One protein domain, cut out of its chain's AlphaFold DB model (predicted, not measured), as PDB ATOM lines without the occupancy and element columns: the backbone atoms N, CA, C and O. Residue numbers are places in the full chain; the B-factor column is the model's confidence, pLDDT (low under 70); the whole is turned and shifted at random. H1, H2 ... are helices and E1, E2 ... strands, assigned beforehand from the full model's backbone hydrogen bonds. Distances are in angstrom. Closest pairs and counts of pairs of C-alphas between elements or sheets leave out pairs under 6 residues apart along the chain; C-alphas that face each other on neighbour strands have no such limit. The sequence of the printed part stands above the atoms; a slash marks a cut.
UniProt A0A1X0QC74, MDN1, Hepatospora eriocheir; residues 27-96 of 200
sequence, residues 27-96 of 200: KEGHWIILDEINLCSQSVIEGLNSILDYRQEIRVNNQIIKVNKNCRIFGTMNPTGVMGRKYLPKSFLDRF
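This is residues 27 to 96 of the 200 residues of the protein "MDN1" of Hepatospora eriocheir (UniProt A0A1X0QC74). Look first for two parallel strands, E1 and E4, making one long side of an elongated domain, with helix H1 running nearer its middle; the hairpin E2 E3 stands at one end beside the end of H1, and a long loop around Val 82 makes the other end. Short H2 follows that loop and comes back near H1. The 70 printed residues hold, in chain order, E1, H1, E2, E3, E4 and H2, a mixed class of helices and strands with under half of the residues in named elements. The whole is only just compact, close to loose, with a radius of gyration of the C-alphas of 12.9 A and spans of 37 by 24 by 19 A.

Start at E1, residues 31 to 34, and find its parallel neighbour E4, residues 72 to 77, at 22 degrees; N 32 and O 72 are 2.8 A apart, within hydrogen-bond range. Go on to H1, residues 42 to 52, only just apart from E4 at 8.2 A. E2, residues 57 to 60, and E3, residues 63 to 66, form an antiparallel hairpin, with N 58 and O 65 2.9 A apart. The closest C-alphas of H1 and E2, those of Ile 51 and Glu 57, are 5.1 A apart. H2, residues 90 to 93, is close to H1 but not clearly touching, the closest C-alphas being those of Asn 49 and Phe 92 at 6.9 A. In H1, 5 of 7 O i to N i+4 pairs are within hydrogen-bond range; H2 is too short for such a pair.

Find C-alpha 31 at (-2.028, -17.644, 36.284), where E1 begins its 10.1 A. H1 runs 15.0 A from C-alpha 42 at (-7.020, -39.964, 33.037). E2 and E3 each measure 9.8 A, and E4 16.8 A. H2 covers 5.0 A, ending at C-alpha 93, (3.811, -35.401, 39.271).

The C-alphas farthest apart, those of Gln 63 and Val 82, are 38.4 A apart. The printed part has no cut. The link from E4 to H2, residues 78 to 89, is long, and within it residues 78 to 86 have pLDDT under 70 in this model.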
ATOM      1  N   LYS A  27      -3.001 -18.672  26.303       90.00
ATOM      2  CA  LYS A  27      -2.481 -17.780  25.248       90.00
ATOM      3  C   LYS A  27      -2.140 -16.387  25.777       90.00
ATOM      4  O   LYS A  27      -1.161 -15.780  25.342       90.00
ATOM      5  N   GLU A  28      -2.935 -15.883  26.710       89.69
ATOM      6  CA  GLU A  28      -2.773 -14.541  27.278       89.69
ATOM      7  C   GLU A  28      -1.746 -14.487  28.422       89.69
ATOM      8  O   GLU A  28      -1.254 -13.411  28.746       89.69
ATOM      9  N   GLY A  29      -1.337 -15.637  28.971       82.94
ATOM     10  CA  GLY A  29      -0.305 -15.702  30.009       82.94
ATOM     11  C   GLY A  29      -0.829 -15.477  31.418       82.94
ATOM     12  O   GLY A  29      -0.118 -14.923  32.252       82.94
ATOM     13  N   HIS A  30      -2.058 -15.918  31.684       82.94
ATOM     14  CA  HIS A  30      -2.653 -15.850  33.017       82.94
ATOM     15  C   HIS A  30      -2.039 -16.867  33.973       82.94
ATOM     16  O   HIS A  30      -1.373 -17.830  33.584       82.94
ATOM     17  N   TRP A  31      -2.305 -16.658  35.253       84.00
ATOM     18  CA  TRP A  31      -2.028 -17.644  36.284       84.00
ATOM     19  C   TRP A  31      -3.262 -18.527  36.437       84.00
ATOM     20  O   TRP A  31      -4.373 -18.031  36.605       84.00
ATOM     21  N   ILE A  32      -3.073 -19.838  36.331       80.69
ATOM     22  CA  ILE A  32      -4.151 -20.821  36.308       80.69
ATOM     23  C   ILE A  32      -3.990 -21.749  37.502       80.69
ATOM     24  O   ILE A  32      -2.913 -22.297  37.718       80.69
ATOM     25  N   ILE A  33      -5.072 -21.966  38.244       81.69
ATOM     26  CA  ILE A  33      -5.137 -22.981  39.294       81.69
ATOM     27  C   ILE A  33      -5.998 -24.141  38.798       81.69
ATOM     28  O   ILE A  33      -7.145 -23.959  38.399       81.69
ATOM     29  N   LEU A  34      -5.419 -25.335  38.816       82.94
ATOM     30  CA  LEU A  34      -6.073 -26.607  38.554       82.94
ATOM     31  C   LEU A  34      -6.422 -27.233  39.901       82.94
ATOM     32  O   LEU A  34      -5.593 -27.906  40.521       82.94
ATOM     33  N   ASP A  35      -7.634 -26.950  40.363       79.81
ATOM     34  CA  ASP A  35      -8.112 -27.445  41.646       79.81
ATOM     35  C   ASP A  35      -8.476 -28.937  41.576       79.81
ATOM     36  O   ASP A  35      -8.969 -29.421  40.553       79.81
ATOM     37  N   GLU A  36      -8.184 -29.670  42.650       77.31
ATOM     38  CA  GLU A  36      -8.424 -31.107  42.817       77.31
ATOM     39  C   GLU A  36      -8.051 -31.950  41.586       77.31
ATOM     40  O   GLU A  36      -8.812 -32.798  41.108       77.31
ATOM     41  N   ILE A  37      -6.841 -31.748  41.057       80.94
ATOM     42  CA  ILE A  37      -6.431 -32.343  39.776       80.94
ATOM     43  C   ILE A  37      -6.466 -33.882  39.779       80.94
ATOM     44  O   ILE A  37      -6.620 -34.518  38.738       80.94
ATOM     45  N   ASN A  38      -6.397 -34.505  40.957       79.62
ATOM     46  CA  ASN A  38      -6.523 -35.949  41.145       79.62
ATOM     47  C   ASN A  38      -7.952 -36.507  41.011       79.62
ATOM     48  O   ASN A  38      -8.121 -37.731  40.992       79.62
ATOM     49  N   LEU A  39      -8.969 -35.650  40.906       82.56
ATOM     50  CA  LEU A  39     -10.335 -36.041  40.549       82.56
ATOM     51  C   LEU A  39     -10.567 -36.055  39.034       82.56
ATOM     52  O   LEU A  39     -11.549 -36.631  38.559       82.56
ATOM     53  N   CYS A  40      -9.660 -35.462  38.254       81.88
ATOM     54  CA  CYS A  40      -9.771 -35.456  36.804       81.88
ATOM     55  C   CYS A  40      -9.704 -36.875  36.221       81.88
ATOM     56  O   CYS A  40      -9.011 -37.772  36.708       81.88
ATOM     57  N   SER A  41     -10.405 -37.077  35.102       84.88
ATOM     58  CA  SER A  41     -10.249 -38.305  34.319       84.88
ATOM     59  C   SER A  41      -8.814 -38.435  33.788       84.88
ATOM     60  O   SER A  41      -8.182 -37.431  33.457       84.88
ATOM     61  N   GLN A  42      -8.343 -39.671  33.603       82.81
ATOM     62  CA  GLN A  42      -7.020 -39.964  33.037       82.81
ATOM     63  C   GLN A  42      -6.781 -39.230  31.706       82.81
ATOM     64  O   GLN A  42      -5.718 -38.661  31.488       82.81
ATOM     65  N   SER A  43      -7.812 -39.154  30.860       83.50
ATOM     66  CA  SER A  43      -7.753 -38.446  29.580       83.50
ATOM     67  C   SER A  43      -7.431 -36.950  29.727       83.50
ATOM     68  O   SER A  43      -6.689 -36.387  28.930       83.50
ATOM     69  N   VAL A  44      -7.959 -36.294  30.765       85.31
ATOM     70  CA  VAL A  44      -7.723 -34.864  31.016       85.31
ATOM     71  C   VAL A  44      -6.290 -34.647  31.491       85.31
ATOM     72  O   VAL A  44      -5.605 -33.770  30.975       85.31
ATOM     73  N   ILE A  45      -5.817 -35.500  32.402       85.56
ATOM     74  CA  ILE A  45      -4.430 -35.514  32.886       85.56
ATOM     75  C   ILE A  45      -3.460 -35.695  31.705       85.56
ATOM     76  O   ILE A  45      -2.476 -34.969  31.571       85.56
ATOM     77  N   GLU A  46      -3.773 -36.612  30.789       83.38
ATOM     78  CA  GLU A  46      -2.986 -36.833  29.574       83.38
ATOM     79  C   GLU A  46      -3.008 -35.645  28.610       83.38
ATOM     80  O   GLU A  46      -1.978 -35.326  28.022       83.38
ATOM     81  N   GLY A  47      -4.140 -34.951  28.475       83.00
ATOM     82  CA  GLY A  47      -4.227 -33.725  27.677       83.00
ATOM     83  C   GLY A  47      -3.359 -32.597  28.244       83.00
ATOM     84  O   GLY A  47      -2.673 -31.894  27.495       83.00
ATOM     85  N   LEU A  48      -3.321 -32.474  29.573       86.56
ATOM     86  CA  LEU A  48      -2.519 -31.475  30.279       86.56
ATOM     87  C   LEU A  48      -1.011 -31.719  30.154       86.56
ATOM     88  O   LEU A  48      -0.246 -30.760  30.183       86.56
ATOM     89  N   ASN A  49      -0.569 -32.963  29.949       85.75
ATOM     90  CA  ASN A  49       0.854 -33.291  29.824       85.75
ATOM     91  C   ASN A  49       1.591 -32.378  28.834       85.75
ATOM     92  O   ASN A  49       2.659 -31.868  29.156       85.75
ATOM     93  N   SER A  50       1.010 -32.154  27.655       83.75
ATOM     94  CA  SER A  50       1.628 -31.366  26.578       83.75
ATOM     95  C   SER A  50       1.855 -29.885  26.928       83.75
ATOM     96  O   SER A  50       2.810 -29.266  26.461       83.75
ATOM     97  N   ILE A  51       1.019 -29.343  27.817       88.12
ATOM     98  CA  ILE A  51       1.108 -27.973  28.336       88.12
ATOM     99  C   ILE A  51       2.156 -27.884  29.452       88.12
ATOM    100  O   ILE A  51       2.818 -26.859  29.593       88.12
ATOM    101  N   LEU A  52       2.290 -28.952  30.243       83.62
ATOM    102  CA  LEU A  52       3.110 -29.005  31.457       83.62
ATOM    103  C   LEU A  52       4.529 -29.547  31.225       83.62
ATOM    104  O   LEU A  52       5.366 -29.455  32.115       83.62
ATOM    105  N   ASP A  53       4.812 -30.157  30.072       82.06
ATOM    106  CA  ASP A  53       6.175 -30.545  29.698       82.06
ATOM    107  C   ASP A  53       6.914 -29.445  28.924       82.06
ATOM    108  O   ASP A  53       6.398 -28.357  28.677       82.06
ATOM    109  N   TYR A  54       8.159 -29.739  28.542       77.75
ATOM    110  CA  TYR A  54       9.054 -28.812  27.851       77.75
ATOM    111  C   TYR A  54       8.487 -28.246  26.540       77.75
ATOM    112  O   TYR A  54       8.993 -27.233  26.058       77.75
ATOM    113  N   ARG A  55       7.478 -28.893  25.937       83.44
ATOM    114  CA  ARG A  55       6.890 -28.440  24.672       83.44
ATOM    115  C   ARG A  55       6.010 -27.214  24.865       83.44
ATOM    116  O   ARG A  55       5.971 -26.372  23.973       83.44
ATOM    117  N   GLN A  56       5.338 -27.112  26.017       86.62
ATOM    118  CA  GLN A  56       4.455 -25.995  26.370       86.62
ATOM    119  C   GLN A  56       3.485 -25.641  25.240       86.62
ATOM    120  O   GLN A  56       3.288 -24.477  24.885       86.62
ATOM    121  N   GLU A  57       2.899 -26.665  24.629       89.88
ATOM    122  CA  GLU A  57       1.971 -26.504  23.521       89.88
ATOM    123  C   GLU A  57       0.898 -27.580  23.564       89.88
ATOM    124  O   GLU A  57       1.127 -28.692  24.028       89.88
ATOM    125  N   ILE A  58      -0.279 -27.262  23.039       89.38
ATOM    126  CA  ILE A  58      -1.377 -28.211  22.919       89.38
ATOM    127  C   ILE A  58      -1.961 -28.177  21.516       89.38
ATOM    128  O   ILE A  58      -2.127 -27.114  20.913       89.38
ATOM    129  N   ARG A  59      -2.285 -29.358  20.985       88.12
ATOM    130  CA  ARG A  59      -2.950 -29.490  19.690       88.12
ATOM    131  C   ARG A  59      -4.455 -29.630  19.893       88.12
ATOM    132  O   ARG A  59      -4.910 -30.614  20.468       88.12
ATOM    133  N   VAL A  60      -5.224 -28.673  19.383       87.94
ATOM    134  CA  VAL A  60      -6.690 -28.647  19.477       87.94
ATOM    135  C   VAL A  60      -7.266 -28.316  18.105       87.94
ATOM    136  O   VAL A  60      -6.865 -27.335  17.489       87.94
ATOM    137  N   ASN A  61      -8.186 -29.149  17.611       87.62
ATOM    138  CA  ASN A  61      -8.825 -28.987  16.300       87.62
ATOM    139  C   ASN A  61      -7.828 -28.685  15.154       87.62
ATOM    140  O   ASN A  61      -7.941 -27.691  14.443       87.62
ATOM    141  N   ASN A  62      -6.790 -29.520  15.025       86.19
ATOM    142  CA  ASN A  62      -5.682 -29.367  14.070       86.19
ATOM    143  C   ASN A  62      -4.830 -28.093  14.187       86.19
ATOM    144  O   ASN A  62      -3.893 -27.926  13.405       86.19
ATOM    145  N   GLN A  63      -5.071 -27.250  15.187       88.62
ATOM    146  CA  GLN A  63      -4.260 -26.077  15.487       88.62
ATOM    147  C   GLN A  63      -3.300 -26.378  16.634       88.62
ATOM    148  O   GLN A  63      -3.651 -27.089  17.575       88.62
ATOM    149  N   ILE A  64      -2.084 -25.839  16.555       91.69
ATOM    150  CA  ILE A  64      -1.107 -25.890  17.647       91.69
ATOM    151  C   ILE A  64      -1.192 -24.569  18.401       91.69
ATOM    152  O   ILE A  64      -1.071 -23.496  17.811       91.69
ATOM    153  N   ILE A  65      -1.405 -24.656  19.705       91.25
ATOM    154  CA  ILE A  65      -1.488 -23.518  20.609       91.25
ATOM    155  C   ILE A  65      -0.269 -23.566  21.510       91.25
ATOM    156  O   ILE A  65      -0.124 -24.508  22.283       91.25
ATOM    157  N   LYS A  66       0.584 -22.546  21.430       91.69
ATOM    158  CA  LYS A  66       1.699 -22.381  22.364       91.69
ATOM    159  C   LYS A  66       1.228 -21.665  23.618       91.69
ATOM    160  O   LYS A  66       0.494 -20.681  23.534       91.69
ATOM    161  N   VAL A  67       1.672 -22.163  24.760       89.38
ATOM    162  CA  VAL A  67       1.456 -21.539  26.060       89.38
ATOM    163  C   VAL A  67       2.333 -20.297  26.137       89.38
ATOM    164  O   VAL A  67       3.492 -20.288  25.717       89.38
ATOM    165  N   ASN A  68       1.762 -19.214  26.641       89.88
ATOM    166  CA  ASN A  68       2.484 -17.973  26.835       89.88
ATOM    167  C   ASN A  68       3.563 -18.144  27.915       89.88
ATOM    168  O   ASN A  68       3.318 -18.750  28.955       89.88
ATOM    169  N   LYS A  69       4.745 -17.554  27.710       83.88
ATOM    170  CA  LYS A  69       5.875 -17.630  28.656       83.88
ATOM    171  C   LYS A  69       5.566 -17.034  30.037       83.88
ATOM    172  O   LYS A  69       6.225 -17.381  31.016       83.88
ATOM    173  N   ASN A  70       4.585 -16.137  30.120       81.12
ATOM    174  CA  ASN A  70       4.138 -15.532  31.376       81.12
ATOM    175  C   ASN A  70       3.063 -16.367  32.084       81.12
ATOM    176  O   ASN A  70       2.764 -16.101  33.245       81.12
ATOM    177  N   CYS A  71       2.519 -17.394  31.422       80.69
ATOM    178  CA  CYS A  71       1.554 -18.298  32.029       80.69
ATOM    179  C   CYS A  71       2.200 -19.045  33.200       80.69
ATOM    180  O   CYS A  71       3.352 -19.483  33.114       80.69
ATOM    181  N   ARG A  72       1.446 -19.212  34.286       78.69
ATOM    182  CA  ARG A  72       1.826 -20.031  35.446       78.69
ATOM    183  C   ARG A  72       0.697 -20.992  35.765       78.69
ATOM    184  O   ARG A  72      -0.463 -20.610  35.631       78.69
ATOM    185  N   ILE A  73       1.019 -22.232  36.126       80.62
ATOM    186  CA  ILE A  73       0.005 -23.260  36.386       80.62
ATOM    187  C   ILE A  73       0.269 -23.884  37.749       80.62
ATOM    188  O   ILE A  73       1.300 -24.505  37.983       80.62
ATOM    189  N   PHE A  74      -0.704 -23.750  38.635       82.38
ATOM    190  CA  PHE A  74      -0.709 -24.325  39.970       82.38
ATOM    191  C   PHE A  74      -1.663 -25.513  39.975       82.38
ATOM    192  O   PHE A  74      -2.734 -25.443  39.380       82.38
ATOM    193  N   GLY A  75      -1.290 -26.605  40.630       80.44
ATOM    194  CA  GLY A  75      -2.174 -27.744  40.860       80.44
ATOM    195  C   GLY A  75      -2.441 -27.900  42.349       80.44
ATOM    196  O   GLY A  75      -1.510 -27.828  43.146       80.44
ATOM    197  N   THR A  76      -3.681 -28.154  42.745       77.81
ATOM    198  CA  THR A  76      -3.959 -28.635  44.104       77.81
ATOM    199  C   THR A  76      -4.259 -30.130  44.047       77.81
ATOM    200  O   THR A  76      -4.811 -30.655  43.075       77.81
ATOM    201  N   MET A  77      -3.859 -30.850  45.091       71.44
ATOM    202  CA  MET A  77      -4.178 -32.265  45.220       71.44
ATOM    203  C   MET A  77      -4.556 -32.588  46.658       71.44
ATOM    204  O   MET A  77      -3.767 -32.397  47.583       71.44
ATOM    205  N   ASN A  78      -5.756 -33.131  46.841       67.56
ATOM    206  CA  ASN A  78      -6.166 -33.686  48.125       67.56
ATOM    207  C   ASN A  78      -5.464 -35.032  48.393       67.56
ATOM    208  O   ASN A  78      -5.237 -35.784  47.438       67.56
ATOM    209  N   PRO A  79      -5.164 -35.385  49.660       63.69
ATOM    210  CA  PRO A  79      -4.576 -36.677  50.012       63.69
ATOM    211  C   PRO A  79      -5.338 -37.861  49.395       63.69
ATOM    212  O   PRO A  79      -6.574 -37.903  49.375       63.69
ATOM    213  N   THR A  80      -4.588 -38.823  48.862       62.50
ATOM    214  CA  THR A  80      -5.109 -39.999  48.151       62.50
ATOM    215  C   THR A  80      -5.745 -41.013  49.106       62.50
ATOM    216  O   THR A  80      -5.345 -41.117  50.261       62.50
ATOM    217  N   GLY A  81      -6.708 -41.806  48.618       55.12
ATOM    218  CA  GLY A  81      -7.308 -42.918  49.379       55.12
ATOM    219  C   GLY A  81      -8.694 -42.653  49.981       55.12
ATOM    220  O   GLY A  81      -9.286 -43.562  50.554       55.12
ATOM    221  N   VAL A  82      -9.254 -41.452  49.805       54.44
ATOM    222  CA  VAL A  82     -10.608 -41.093  50.264       54.44
ATOM    223  C   VAL A  82     -11.471 -40.682  49.065       54.44
ATOM    224  O   VAL A  82     -11.033 -39.878  48.249       54.44
ATOM    225  N   MET A  83     -12.688 -41.233  48.955       56.03
ATOM    226  CA  MET A  83     -13.747 -40.828  48.004       56.03
ATOM    227  C   MET A  83     -13.315 -40.643  46.535       56.03
ATOM    228  O   MET A  83     -13.432 -39.564  45.966       56.03
ATOM    229  N   GLY A  84     -12.815 -41.699  45.886       59.91
ATOM    230  CA  GLY A  84     -12.563 -41.678  44.434       59.91
ATOM    231  C   GLY A  84     -11.324 -40.888  43.984       59.91
ATOM    232  O   GLY A  84     -11.036 -40.854  42.788       59.91
ATOM    233  N   ARG A  85     -10.557 -40.316  44.922       65.00
ATOM    234  CA  ARG A  85      -9.284 -39.628  44.664       65.00
ATOM    235  C   ARG A  85      -8.217 -40.611  44.195       65.00
ATOM    236  O   ARG A  85      -7.771 -41.470  44.963       65.00
ATOM    237  N   LYS A  86      -7.814 -40.483  42.930       69.00
ATOM    238  CA  LYS A  86      -6.840 -41.373  42.287       69.00
ATOM    239  C   LYS A  86      -5.413 -40.919  42.565       69.00
ATOM    240  O   LYS A  86      -5.147 -39.736  42.755       69.00
ATOM    241  N   TYR A  87      -4.486 -41.872  42.553       74.12
ATOM    242  CA  TYR A  87      -3.069 -41.543  42.471       74.12
ATOM    243  C   TYR A  87      -2.783 -40.936  41.100       74.12
ATOM    244  O   TYR A  87      -3.133 -41.525  40.074       74.12
ATOM    245  N   LEU A  88      -2.149 -39.766  41.085       80.12
ATOM    246  CA  LEU A  88      -1.624 -39.203  39.848       80.12
ATOM    247  C   LEU A  88      -0.414 -40.031  39.393       80.12
ATOM    248  O   LEU A  88       0.386 -40.453  40.236       80.12
ATOM    249  N   PRO A  89      -0.249 -40.273  38.081       83.06
ATOM    250  CA  PRO A  89       0.942 -40.936  37.566       83.06
ATOM    251  C   PRO A  89       2.207 -40.196  38.003       83.06
ATOM    252  O   PRO A  89       2.269 -38.971  37.916       83.06
ATOM    253  N   LYS A  90       3.250 -40.929  38.408       80.44
ATOM    254  CA  LYS A  90       4.528 -40.321  38.810       80.44
ATOM    255  C   LYS A  90       5.094 -39.397  37.723       80.44
ATOM    256  O   LYS A  90       5.480 -38.278  38.011       80.44
ATOM    257  N   SER A  91       5.009 -39.809  36.460       81.25
ATOM    258  CA  SER A  91       5.439 -39.011  35.303       81.25
ATOM    259  C   SER A  91       4.653 -37.710  35.087       81.25
ATOM    260  O   SER A  91       5.102 -36.841  34.337       81.25
ATOM    261  N   PHE A  92       3.466 -37.591  35.681       84.50
ATOM    262  CA  PHE A  92       2.694 -36.354  35.718       84.50
ATOM    263  C   PHE A  92       3.163 -35.473  36.878       84.50
ATOM    264  O   PHE A  92       3.428 -34.293  36.676       84.50
ATOM    265  N   LEU A  93       3.325 -36.070  38.063       79.81
ATOM    266  CA  LEU A  93       3.811 -35.401  39.271       79.81
ATOM    267  C   LEU A  93       5.217 -34.814  39.099       79.81
ATOM    268  O   LEU A  93       5.429 -33.667  39.463       79.81
ATOM    269  N   ASP A  94       6.128 -35.543  38.449       78.44
ATOM    270  CA  ASP A  94       7.520 -35.131  38.209       78.44
ATOM    271  C   ASP A  94       7.648 -33.833  37.375       78.44
ATOM    272  O   ASP A  94       8.738 -33.280  37.240       78.44
ATOM    273  N   ARG A  95       6.548 -33.336  36.790       80.38
ATOM    274  CA  ARG A  95       6.495 -32.061  36.052       80.38
ATOM    275  C   ARG A  95       6.240 -30.870  36.962       80.38
ATOM    276  O   ARG A  95       6.388 -29.736  36.527       80.38
ATOM    277  N   PHE A  96       5.837 -31.119  38.198       76.44
ATOM    278  CA  PHE A  96       5.565 -30.093  39.179       76.44
ATOM    279  C   PHE A  96       6.627 -30.099  40.267       76.44
ATOM    280  O   PHE A  96       7.188 -31.121  40.659       76.44
TER     281      PHE A  96